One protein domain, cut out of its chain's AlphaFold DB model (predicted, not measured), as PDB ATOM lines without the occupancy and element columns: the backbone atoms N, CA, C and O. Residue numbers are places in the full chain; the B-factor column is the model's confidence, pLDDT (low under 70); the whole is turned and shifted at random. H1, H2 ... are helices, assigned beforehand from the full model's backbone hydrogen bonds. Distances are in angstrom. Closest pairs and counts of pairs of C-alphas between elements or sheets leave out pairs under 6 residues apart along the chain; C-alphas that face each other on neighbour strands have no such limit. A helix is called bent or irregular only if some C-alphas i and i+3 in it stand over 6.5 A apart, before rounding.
ATOM      1  N   ASN A  16       5.159   8.245 -54.818       95.81
ATOM      2  CA  ASN A  16       4.083   9.059 -54.264       95.81
ATOM      3  C   ASN A  16       4.371  10.559 -54.484       95.81
ATOM      4  O   ASN A  16       3.489  11.259 -54.959       95.81
ATOM      5  N   ILE A  17       5.608  11.037 -54.289       97.06
ATOM      6  CA  ILE A  17       5.983  12.442 -54.556       97.06
ATOM      7  C   ILE A  17       5.681  12.846 -56.003       97.06
ATOM      8  O   ILE A  17       5.111  13.910 -56.250       97.06
ATOM      9  N   GLN A  18       6.067  12.010 -56.969       96.50
ATOM     10  CA  GLN A  18       5.837  12.309 -58.383       96.50
ATOM     11  C   GLN A  18       4.344  12.382 -58.718       96.50
ATOM     12  O   GLN A  18       3.946  13.236 -59.506       96.50
ATOM     13  N   ARG A  19       3.516  11.539 -58.093       94.19
ATOM     14  CA  ARG A  19       2.060  11.565 -58.272       94.19
ATOM     15  C   ARG A  19       1.408  12.780 -57.608       94.19
ATOM     16  O   ARG A  19       0.548  13.397 -58.224       94.19
ATOM     17  N   GLU A  20       1.807  13.099 -56.380       93.88
ATOM     18  CA  GLU A  20       1.173  14.137 -55.559       93.88
ATOM     19  C   GLU A  20       1.532  15.560 -56.006       93.88
ATOM     20  O   GLU A  20       0.681  16.442 -56.038       93.88
ATOM     21  N   SER A  21       2.803  15.809 -56.327       96.50
ATOM     22  CA  SER A  21       3.313  17.175 -56.518       96.50
ATOM     23  C   SER A  21       4.204  17.350 -57.744       96.50
ATOM     24  O   SER A  21       4.675  18.461 -58.001       96.50
ATOM     25  N   GLY A  22       4.520  16.268 -58.466       96.44
ATOM     26  CA  GLY A  22       5.555  16.284 -59.504       96.44
ATOM     27  C   GLY A  22       6.945  16.655 -58.968       96.44
ATOM     28  O   GLY A  22       7.805  17.091 -59.729       96.44
ATOM     29  N   GLY A  23       7.168  16.531 -57.653       96.75
ATOM     30  CA  GLY A  23       8.408  16.946 -56.995       96.75
ATOM     31  C   GLY A  23       8.472  18.422 -56.590       96.75
ATOM     32  O   GLY A  23       9.550  18.882 -56.221       96.75
ATOM     33  N   ASN A  24       7.365  19.170 -56.636       98.00
ATOM     34  CA  ASN A  24       7.335  20.557 -56.174       98.00
ATOM     35  C   ASN A  24       7.054  20.643 -54.657       98.00
ATOM     36  O   ASN A  24       5.920  20.411 -54.233       98.00
ATOM     37  N   PRO A  25       8.029  21.044 -53.818       97.31
ATOM     38  CA  PRO A  25       7.823  21.150 -52.374       97.31
ATOM     39  C   PRO A  25       6.889  22.289 -51.966       97.31
ATOM     40  O   PRO A  25       6.431  22.304 -50.835       97.31
ATOM     41  N   GLN A  26       6.579  23.220 -52.871       98.06
ATOM     42  CA  GLN A  26       5.649  24.330 -52.646       98.06
ATOM     43  C   GLN A  26       4.258  24.059 -53.252       98.06
ATOM     44  O   GLN A  26       3.448  24.975 -53.385       98.06
ATOM     45  N   ALA A  27       3.970  22.818 -53.664       97.88
ATOM     46  CA  ALA A  27       2.667  22.456 -54.212       97.88
ATOM     47  C   ALA A  27       1.544  22.671 -53.183       97.88
ATOM     48  O   ALA A  27       1.693  22.348 -52.002       97.88
ATOM     49  N   ILE A  28       0.405  23.183 -53.645       98.06
ATOM     50  CA  ILE A  28      -0.810  23.379 -52.851       98.06
ATOM     51  C   ILE A  28      -2.033  23.044 -53.705       98.06
ATOM     52  O   ILE A  28      -2.166  23.550 -54.821       98.06
ATOM     53  N   ASN A  29      -2.929  22.209 -53.182       96.44
ATOM     54  CA  ASN A  29      -4.205  21.923 -53.827       96.44
ATOM     55  C   ASN A  29      -5.286  22.879 -53.311       96.44
ATOM     56  O   ASN A  29      -5.545  22.930 -52.113       96.44
ATOM     57  N   LEU A  30      -5.931  23.620 -54.214       97.19
ATOM     58  CA  LEU A  30      -6.969  24.602 -53.883       97.19
ATOM     59  C   LEU A  30      -8.362  24.232 -54.419       97.19
ATOM     60  O   LEU A  30      -9.272  25.056 -54.372       97.19
ATOM     61  N   TYR A  31      -8.531  23.019 -54.948       95.44
ATOM     62  CA  TYR A  31      -9.730  22.647 -55.708       95.44
ATOM     63  C   TYR A  31     -10.636  21.626 -55.009       95.44
ATOM     64  O   TYR A  31     -11.782  21.461 -55.421       95.44
ATOM     65  N   ASP A  32     -10.144  20.921 -53.990       93.12
ATOM     66  CA  ASP A  32     -10.873  19.827 -53.341       93.12
ATOM     67  C   ASP A  32     -11.711  20.274 -52.125       93.12
ATOM     68  O   ASP A  32     -11.804  21.455 -51.777       93.12
ATOM     69  N   SER A  33     -12.355  19.309 -51.460       94.88
ATOM     70  CA  SER A  33     -13.168  19.576 -50.268       94.88
ATOM     71  C   SER A  33     -12.352  20.089 -49.080       94.88
ATOM     72  O   SER A  33     -12.891  20.834 -48.264       94.88
ATOM     73  N   ASN A  34     -11.072  19.724 -48.976       95.31
ATOM     74  CA  ASN A  34     -10.195  20.212 -47.917       95.31
ATOM     75  C   ASN A  34      -9.851  21.687 -48.149       95.31
ATOM     76  O   ASN A  34      -9.943  22.501 -47.230       95.31
ATOM     77  N   ALA A  35      -9.549  22.062 -49.393       95.38
ATOM     78  CA  ALA A  35      -9.362  23.448 -49.791       95.38
ATOM     79  C   ALA A  35     -10.622  24.290 -49.555       95.38
ATOM     80  O   ALA A  35     -10.532  25.379 -48.987       95.38
ATOM     81  N   ALA A  36     -11.803  23.769 -49.909       96.31
ATOM     82  CA  ALA A  36     -13.079  24.428 -49.629       96.31
ATOM     83  C   ALA A  36     -13.338  24.602 -48.119       96.31
ATOM     84  O   ALA A  36     -13.962  25.578 -47.706       96.31
ATOM     85  N   ALA A  37     -12.825  23.686 -47.293       96.31
ATOM     86  CA  ALA A  37     -12.851  23.772 -45.834       96.31
ATOM     87  C   ALA A  37     -11.719  24.641 -45.239       96.31
ATOM     88  O   ALA A  37     -11.627  24.763 -44.018       96.31
ATOM     89  N   GLY A  38     -10.859  25.249 -46.066       96.69
ATOM     90  CA  GLY A  38      -9.758  26.109 -45.622       96.69
ATOM     91  C   GLY A  38      -8.522  25.363 -45.102       96.69
ATOM     92  O   GLY A  38      -7.643  25.987 -44.514       96.69
ATOM     93  N   ILE A  39      -8.430  24.053 -45.333       96.88
ATOM     94  CA  ILE A  39      -7.324  23.178 -44.909       96.88
ATOM     95  C   ILE A  39      -6.685  22.465 -46.113       96.88
ATOM     96  O   ILE A  39      -6.659  21.237 -46.156       96.88
ATOM     97  N   PRO A  40      -6.190  23.201 -47.123       97.56
ATOM     98  CA  PRO A  40      -5.688  22.602 -48.355       97.56
ATOM     99  C   PRO A  40      -4.502  21.661 -48.111       97.56
ATOM    100  O   PRO A  40      -3.689  21.889 -47.211       97.56
ATOM    101  N   SER A  41      -4.379  20.643 -48.963       97.50
ATOM    102  CA  SER A  41      -3.216  19.753 -49.023       97.50
ATOM    103  C   SER A  41      -1.978  20.482 -49.550       97.50
ATOM    104  O   SER A  41      -2.074  21.280 -50.488       97.50
ATOM    105  N   LYS A  42      -0.808  20.227 -48.946       98.31
ATOM    106  CA  LYS A  42       0.434  20.979 -49.198       98.31
ATOM    107  C   LYS A  42       1.678  20.091 -49.269       98.31
ATOM    108  O   LYS A  42       1.769  19.034 -48.639       98.31
ATOM    109  N   GLY A  43       2.679  20.588 -49.986       98.06
ATOM    110  CA  GLY A  43       4.021  20.023 -50.036       98.06
ATOM    111  C   GLY A  43       4.147  18.781 -50.914       98.06
ATOM    112  O   GLY A  43       3.253  18.449 -51.697       98.06
ATOM    113  N   LEU A  44       5.289  18.103 -50.796       97.94
ATOM    114  CA  LEU A  44       5.688  17.022 -51.701       97.94
ATOM    115  C   LEU A  44       4.710  15.848 -51.739       97.94
ATOM    116  O   LEU A  44       4.527  15.259 -52.804       97.94
ATOM    117  N   LEU A  45       4.108  15.517 -50.598       97.75
ATOM    118  CA  LEU A  45       3.155  14.418 -50.447       97.75
ATOM    119  C   LEU A  45       1.731  14.898 -50.138       97.75
ATOM    120  O   LEU A  45       0.920  14.103 -49.679       97.75
ATOM    121  N   GLN A  46       1.432  16.177 -50.407       97.50
ATOM    122  CA  GLN A  46       0.078  16.743 -50.347       97.50
ATOM    123  C   GLN A  46      -0.656  16.427 -49.026       97.50
ATOM    124  O   GLN A  46      -1.794  15.968 -49.006       97.50
ATOM    125  N   VAL A  47      -0.003  16.710 -47.895       97.00
ATOM    126  CA  VAL A  47      -0.567  16.506 -46.551       97.00
ATOM    127  C   VAL A  47      -1.340  17.752 -46.111       97.00
ATOM    128  O   VAL A  47      -0.911  18.874 -46.381       97.00
ATOM    129  N   ILE A  48      -2.468  17.576 -45.418       98.06
ATOM    130  CA  ILE A  48      -3.224  18.672 -44.785       98.06
ATOM    131  C   ILE A  48      -2.652  19.033 -43.404       98.06
ATOM    132  O   ILE A  48      -2.121  18.166 -42.705       98.06
ATOM    133  N   ASP A  49      -2.825  20.286 -42.965       97.88
ATOM    134  CA  ASP A  49      -2.263  20.777 -41.691       97.88
ATOM    135  C   ASP A  49      -2.616  19.899 -40.468       97.88
ATOM    136  O   ASP A  49      -1.702  19.582 -39.702       97.88
ATOM    137  N   PRO A  50      -3.873  19.432 -40.270       97.94
ATOM    138  CA  PRO A  50      -4.204  18.585 -39.121       97.94
ATOM    139  C   PRO A  50      -3.439  17.256 -39.106       97.94
ATOM    140  O   PRO A  50      -2.990  16.806 -38.054       97.94
ATOM    141  N   THR A  51      -3.253  16.638 -40.276       97.88
ATOM    142  CA  THR A  51      -2.495  15.386 -40.410       97.88
ATOM    143  C   THR A  51      -1.011  15.630 -40.182       97.88
ATOM    144  O   THR A  51      -0.376  14.865 -39.461       97.88
ATOM    145  N   PHE A  52      -0.456  16.708 -40.743       98.38
ATOM    146  CA  PHE A  52       0.944  17.065 -40.533       98.38
ATOM    147  C   PHE A  52       1.254  17.267 -39.047       98.38
ATOM    148  O   PHE A  52       2.231  16.720 -38.552       98.38
ATOM    149  N   GLN A  53       0.392  17.983 -38.320       98.19
ATOM    150  CA  GLN A  53       0.563  18.205 -36.883       98.19
ATOM    151  C   GLN A  53       0.433  16.911 -36.073       98.19
ATOM    152  O   GLN A  53       1.236  16.669 -35.177       98.19
ATOM    153  N   ALA A  54      -0.553  16.065 -36.390       98.25
ATOM    154  CA  ALA A  54      -0.789  14.818 -35.662       98.25
ATOM    155  C   ALA A  54       0.315  13.767 -35.871       98.25
ATOM    156  O   ALA A  54       0.553  12.949 -34.986       98.25
ATOM    157  N   TYR A  55       0.975  13.781 -37.032       98.00
ATOM    158  CA  TYR A  55       1.996  12.802 -37.418       98.00
ATOM    159  C   TYR A  55       3.394  13.406 -37.565       98.00
ATOM    160  O   TYR A  55       4.283  12.749 -38.118       98.00
ATOM    161  N   HIS A  56       3.602  14.625 -37.064       98.19
ATOM    162  CA  HIS A  56       4.905  15.280 -37.050       98.19
ATOM    163  C   HIS A  56       5.963  14.373 -36.409       98.19
ATOM    164  O   HIS A  56       5.673  13.594 -35.498       98.19
ATOM    165  N   VAL A  57       7.187  14.439 -36.930       97.44
ATOM    166  CA  VAL A  57       8.306  13.633 -36.441       97.44
ATOM    167  C   VAL A  57       9.303  14.555 -35.760       97.44
ATOM    168  O   VAL A  57       9.905  15.417 -36.410       97.44
ATOM    169  N   ASP A  58       9.501  14.336 -34.460       96.12
ATOM    170  CA  ASP A  58      10.446  15.094 -33.642       96.12
ATOM    171  C   ASP A  58      11.827  15.179 -34.304       96.12
ATOM    172  O   ASP A  58      12.362  14.196 -34.820       96.12
ATOM    173  N   GLY A  59      12.414  16.377 -34.282       95.69
ATOM    174  CA  GLY A  59      13.693  16.666 -34.935       95.69
ATOM    175  C   GLY A  59      13.584  17.132 -36.391       95.69
ATOM    176  O   GLY A  59      14.608  17.463 -36.986       95.69
ATOM    177  N   THR A  60      12.376  17.208 -36.959       97.44
ATOM    178  CA  THR A  60      12.113  17.857 -38.258       97.44
ATOM    179  C   THR A  60      11.483  19.245 -38.091       97.44
ATOM    180  O   THR A  60      11.028  19.608 -37.005       97.44
ATOM    181  N   SER A  61      11.483  20.047 -39.162       98.31
ATOM    182  CA  SER A  61      10.857  21.377 -39.177       98.31
ATOM    183  C   SER A  61       9.351  21.309 -38.885       98.31
ATOM    184  O   SER A  61       8.700  20.316 -39.192       98.31
ATOM    185  N   TRP A  62       8.782  22.382 -38.330       98.06
ATOM    186  CA  TRP A  62       7.325  22.568 -38.218       98.06
ATOM    187  C   TRP A  62       6.713  23.274 -39.436       98.06
ATOM    188  O   TRP A  62       5.510  23.521 -39.473       98.06
ATOM    189  N   ASP A  63       7.529  23.595 -40.439       98.25
ATOM    190  CA  ASP A  63       7.059  24.073 -41.734       98.25
ATOM    191  C   ASP A  63       6.576  22.889 -42.588       98.25
ATOM    192  O   ASP A  63       7.361  22.008 -42.938       98.25
ATOM    193  N   ILE A  64       5.292  22.881 -42.955       98.00
ATOM    194  CA  ILE A  64       4.696  21.836 -43.803       98.00
ATOM    195  C   ILE A  64       5.285  21.806 -45.219       98.00
ATOM    196  O   ILE A  64       5.177  20.785 -45.900       98.00
ATOM    197  N   TYR A  65       5.911  22.894 -45.669       98.31
ATOM    198  CA  TYR A  65       6.596  22.952 -46.957       98.31
ATOM    199  C   TYR A  65       8.065  22.516 -46.887       98.31
ATOM    200  O   TYR A  65       8.700  22.367 -47.936       98.31
ATOM    201  N   ASP A  66       8.611  22.273 -45.688       98.50
ATOM    202  CA  ASP A  66       9.927  21.654 -45.558       98.50
ATOM    203  C   ASP A  66       9.870  20.224 -46.127       98.50
ATOM    204  O   ASP A  66       9.080  19.400 -45.652       98.50
ATOM    205  N   PRO A  67      10.695  19.887 -47.138       97.56
ATOM    206  CA  PRO A  67      10.648  18.584 -47.792       97.56
ATOM    207  C   PRO A  67      10.790  17.411 -46.823       97.56
ATOM    208  O   PRO A  67      10.097  16.403 -46.962       97.56
ATOM    209  N   VAL A  68      11.688  17.534 -45.843       97.75
ATOM    210  CA  VAL A  68      11.992  16.451 -44.904       97.75
ATOM    211  C   VAL A  68      10.837  16.263 -43.931       97.75
ATOM    212  O   VAL A  68      10.400  15.128 -43.740       97.75
ATOM    213  N   ALA A  69      10.312  17.345 -43.358       98.19
ATOM    214  CA  ALA A  69       9.173  17.292 -42.453       98.19
ATOM    215  C   ALA A  69       7.912  16.768 -43.154       98.19
ATOM    216  O   ALA A  69       7.236  15.888 -42.621       98.19
ATOM    217  N   ASN A  70       7.616  17.251 -44.368       98.44
ATOM    218  CA  ASN A  70       6.454  16.818 -45.145       98.44
ATOM    219  C   ASN A  70       6.513  15.314 -45.451       98.44
ATOM    220  O   ASN A  70       5.547  14.591 -45.199       98.44
ATOM    221  N   ILE A  71       7.674  14.827 -45.912       97.75
ATOM    222  CA  ILE A  71       7.890  13.398 -46.175       97.75
ATOM    223  C   ILE A  71       7.776  12.581 -44.890       97.75
ATOM    224  O   ILE A  71       7.082  11.566 -44.866       97.75
ATOM    225  N   ALA A  72       8.432  13.018 -43.814       98.00
ATOM    226  CA  ALA A  72       8.439  12.292 -42.553       98.00
ATOM    227  C   ALA A  72       7.025  12.151 -41.968       98.00
ATOM    228  O   ALA A  72       6.637  11.041 -41.599       98.00
ATOM    229  N   ALA A  73       6.244  13.236 -41.944       98.12
ATOM    230  CA  ALA A  73       4.873  13.222 -41.445       98.12
ATOM    231  C   ALA A  73       3.947  12.358 -42.316       98.12
ATOM    232  O   ALA A  73       3.180  11.548 -41.790       98.12
ATOM    233  N   ALA A  74       4.056  12.458 -43.646       97.38
ATOM    234  CA  ALA A  74       3.278  11.631 -44.568       97.38
ATOM    235  C   ALA A  74       3.584  10.135 -44.398       97.38
ATOM    236  O   ALA A  74       2.666   9.323 -44.313       97.38
ATOM    237  N   CYS A  75       4.864   9.757 -44.305       97.44
ATOM    238  CA  CYS A  75       5.266   8.368 -44.090       97.44
ATOM    239  C   CYS A  75       4.825   7.843 -42.720       97.44
ATOM    240  O   CYS A  75       4.415   6.686 -42.620       97.44
ATOM    241  N   ASN A  76       4.865   8.677 -41.679       97.81
ATOM    242  CA  ASN A  76       4.372   8.317 -40.352       97.81
ATOM    243  C   ASN A  76       2.858   8.040 -40.380       97.81
ATOM    244  O   ASN A  76       2.402   6.981 -39.943       97.81
ATOM    245  N   TYR A  77       2.090   8.929 -41.017       97.19
ATOM    246  CA  TYR A  77       0.667   8.712 -41.270       97.19
ATOM    247  C   TYR A  77       0.413   7.434 -42.087       97.19
ATOM    248  O   TYR A  77      -0.433   6.613 -41.721       97.19
ATOM    249  N   ALA A  78       1.180   7.216 -43.160       95.88
ATOM    250  CA  ALA A  78       1.063   6.032 -44.006       95.88
ATOM    251  C   ALA A  78       1.314   4.738 -43.234       95.88
ATOM    252  O   ALA A  78       0.601   3.753 -43.416       95.88
ATOM    253  N   SER A  79       2.323   4.739 -42.364       95.81
ATOM    254  CA  SER A  79       2.638   3.599 -41.516       95.81
ATOM    255  C   SER A  79       1.482   3.275 -40.576       95.81
ATOM    256  O   SER A  79       1.053   2.124 -40.518       95.81
ATOM    257  N   HIS A  80       0.907   4.287 -39.925       94.44
ATOM    258  CA  HIS A  80      -0.228   4.090 -39.027       94.44
ATOM    259  C   HIS A  80      -1.478   3.580 -39.760       94.44
ATOM    260  O   HIS A  80      -2.193   2.714 -39.258       94.44
ATOM    261  N   ARG A  81      -1.748   4.099 -40.964       93.88
ATOM    262  CA  ARG A  81      -2.991   3.820 -41.696       93.88
ATOM    263  C   ARG A  81      -2.933   2.590 -42.608       93.88
ATOM    264  O   ARG A  81      -3.965   1.939 -42.796       93.88
ATOM    265  N   TYR A  82      -1.765   2.310 -43.186       93.06
ATOM    266  CA  TYR A  82      -1.544   1.332 -44.263       93.06
ATOM    267  C   TYR A  82      -0.337   0.407 -44.017       93.06
ATOM    268  O   TYR A  82      -0.006  -0.421 -44.868       93.06
ATOM    269  N   GLY A  83       0.359   0.544 -42.886       92.94
ATOM    270  CA  GLY A  83       1.554  -0.231 -42.540       92.94
ATOM    271  C   GLY A  83       2.859   0.312 -43.131       92.94
ATOM    272  O   GLY A  83       3.896   0.204 -42.487       92.94
ATOM    273  N   SER A  84       2.829   0.941 -44.311       94.12
ATOM    274  CA  SER A  84       3.968   1.641 -44.932       94.12
ATOM    275  C   SER A  84       3.486   2.568 -46.053       94.12
ATOM    276  O   SER A  84       2.463   2.301 -46.686       94.12
ATOM    277  N   ILE A  85       4.270   3.604 -46.369       93.19
ATOM    278  CA  ILE A  85       4.102   4.422 -47.586       93.19
ATOM    279  C   ILE A  85       4.207   3.586 -48.875       93.19
ATOM    280  O   ILE A  85       3.628   3.935 -49.904       93.19
ATOM    281  N   ASP A  86       4.883   2.436 -48.818       93.06
ATOM    282  CA  ASP A  86       5.016   1.514 -49.952       93.06
ATOM    283  C   ASP A  86       3.661   0.919 -50.379       93.06
ATOM    284  O   ASP A  86       3.451   0.621 -51.561       93.06
ATOM    285  N   ASN A  87       2.720   0.822 -49.432       92.12
ATOM    286  CA  ASN A  87       1.367   0.305 -49.635       92.12
ATOM    287  C   ASN A  87       0.375   1.380 -50.117       92.12
ATOM    288  O   ASN A  87      -0.813   1.095 -50.274       92.12
ATOM    289  N   VAL A  88       0.838   2.613 -50.349       89.06
ATOM    290  CA  VAL A  88       0.006   3.715 -50.844       89.06
ATOM    291  C   VAL A  88       0.099   3.782 -52.367       89.06
ATOM    292  O   VAL A  88       1.161   4.052 -52.941       89.06
TER     293      VAL A  88
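What this domain is: This is residues 16 to 88 of the 92 residues of the protein "Transglycosylase SLT domain-containing protein" of Nocardia terrae (UniProt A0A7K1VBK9). A long helix, H4, has the short helix H3 packed steeply on its residues 70 to 77, while long links fill much of the rest of a rounded body. The short helices H1 and H2 are set away from that pair, and H2 sits at the far end of a loop that goes out to one end of the longest axis and folds back. The printed part has 73 residues with four named helices, in the order H1, H2, H3, H4, and no named strand; the class is all helix, though under half of the residues, 32 of the 73, are in named elements. The whole is compact, with a radius of gyration of the C-alphas of 11.4 A, and its C-alphas span 28 by 25 by 22 A.

How they stand to each other: H1, residues 16 to 21, touches no helix. H2, residues 33 to 36, touches no helix either and is apart from H1. H3, residues 49 to 54, is apart from H1 and from H2. H4, residues 67 to 82, touches H3 with residues 70 to 77 alone. The closest C-alphas of H3 and H4 are those of Phe 52 and Ala 73, 5.6 A apart. The two helices stand at a steep tilt of 66 degrees and run the same way, with their centres 10.2 A apart. H4 is apart from H1 and from H2. In H1, H3 and H4 every pair of O of residue i and N of residue i+4 is within hydrogen-bond range. H2, with 4 residues, is too short for such a pair, and its one pair of O of residue i and N of residue i+3 is not within range.

Where its parts are: H1 runs from Asn 16, with its C-alpha at (4.083, 9.059, -54.264), to Ser 21, a length of 8.5 A. H2 runs from Ser 33 to Ala 36 over 4.9 A, beginning at C-alpha 33 at (-13.168, 19.576, -50.268). H3 runs from Asp 49 to Ala 54 over 8.6 A. H4 is the longest helix, from Pro 67 to Tyr 82, 21.4 A, and ends at C-alpha 82 at (-1.544, 1.332, -44.263). No helix is bent or irregular.

The domain as a whole: The two C-alphas farthest apart are those of Tyr 31 and Gly 59, 31.9 A. The first and last printed C-alphas, those of Asn 16 and Val 88, are 7.5 A apart. The links from H1 to H2, with 11 residues, and from H2 to H3 and H3 to H4, with 12 residues each, are long. The C-alphas of residues 37 to 48 lie 2 to 17 A from the mean of the C-alphas, and those of residues 55 to 66 lie 7 to 17 A from it. The printed part has no cut. Its mean pLDDT is 96.6, and no printed residue is under 70.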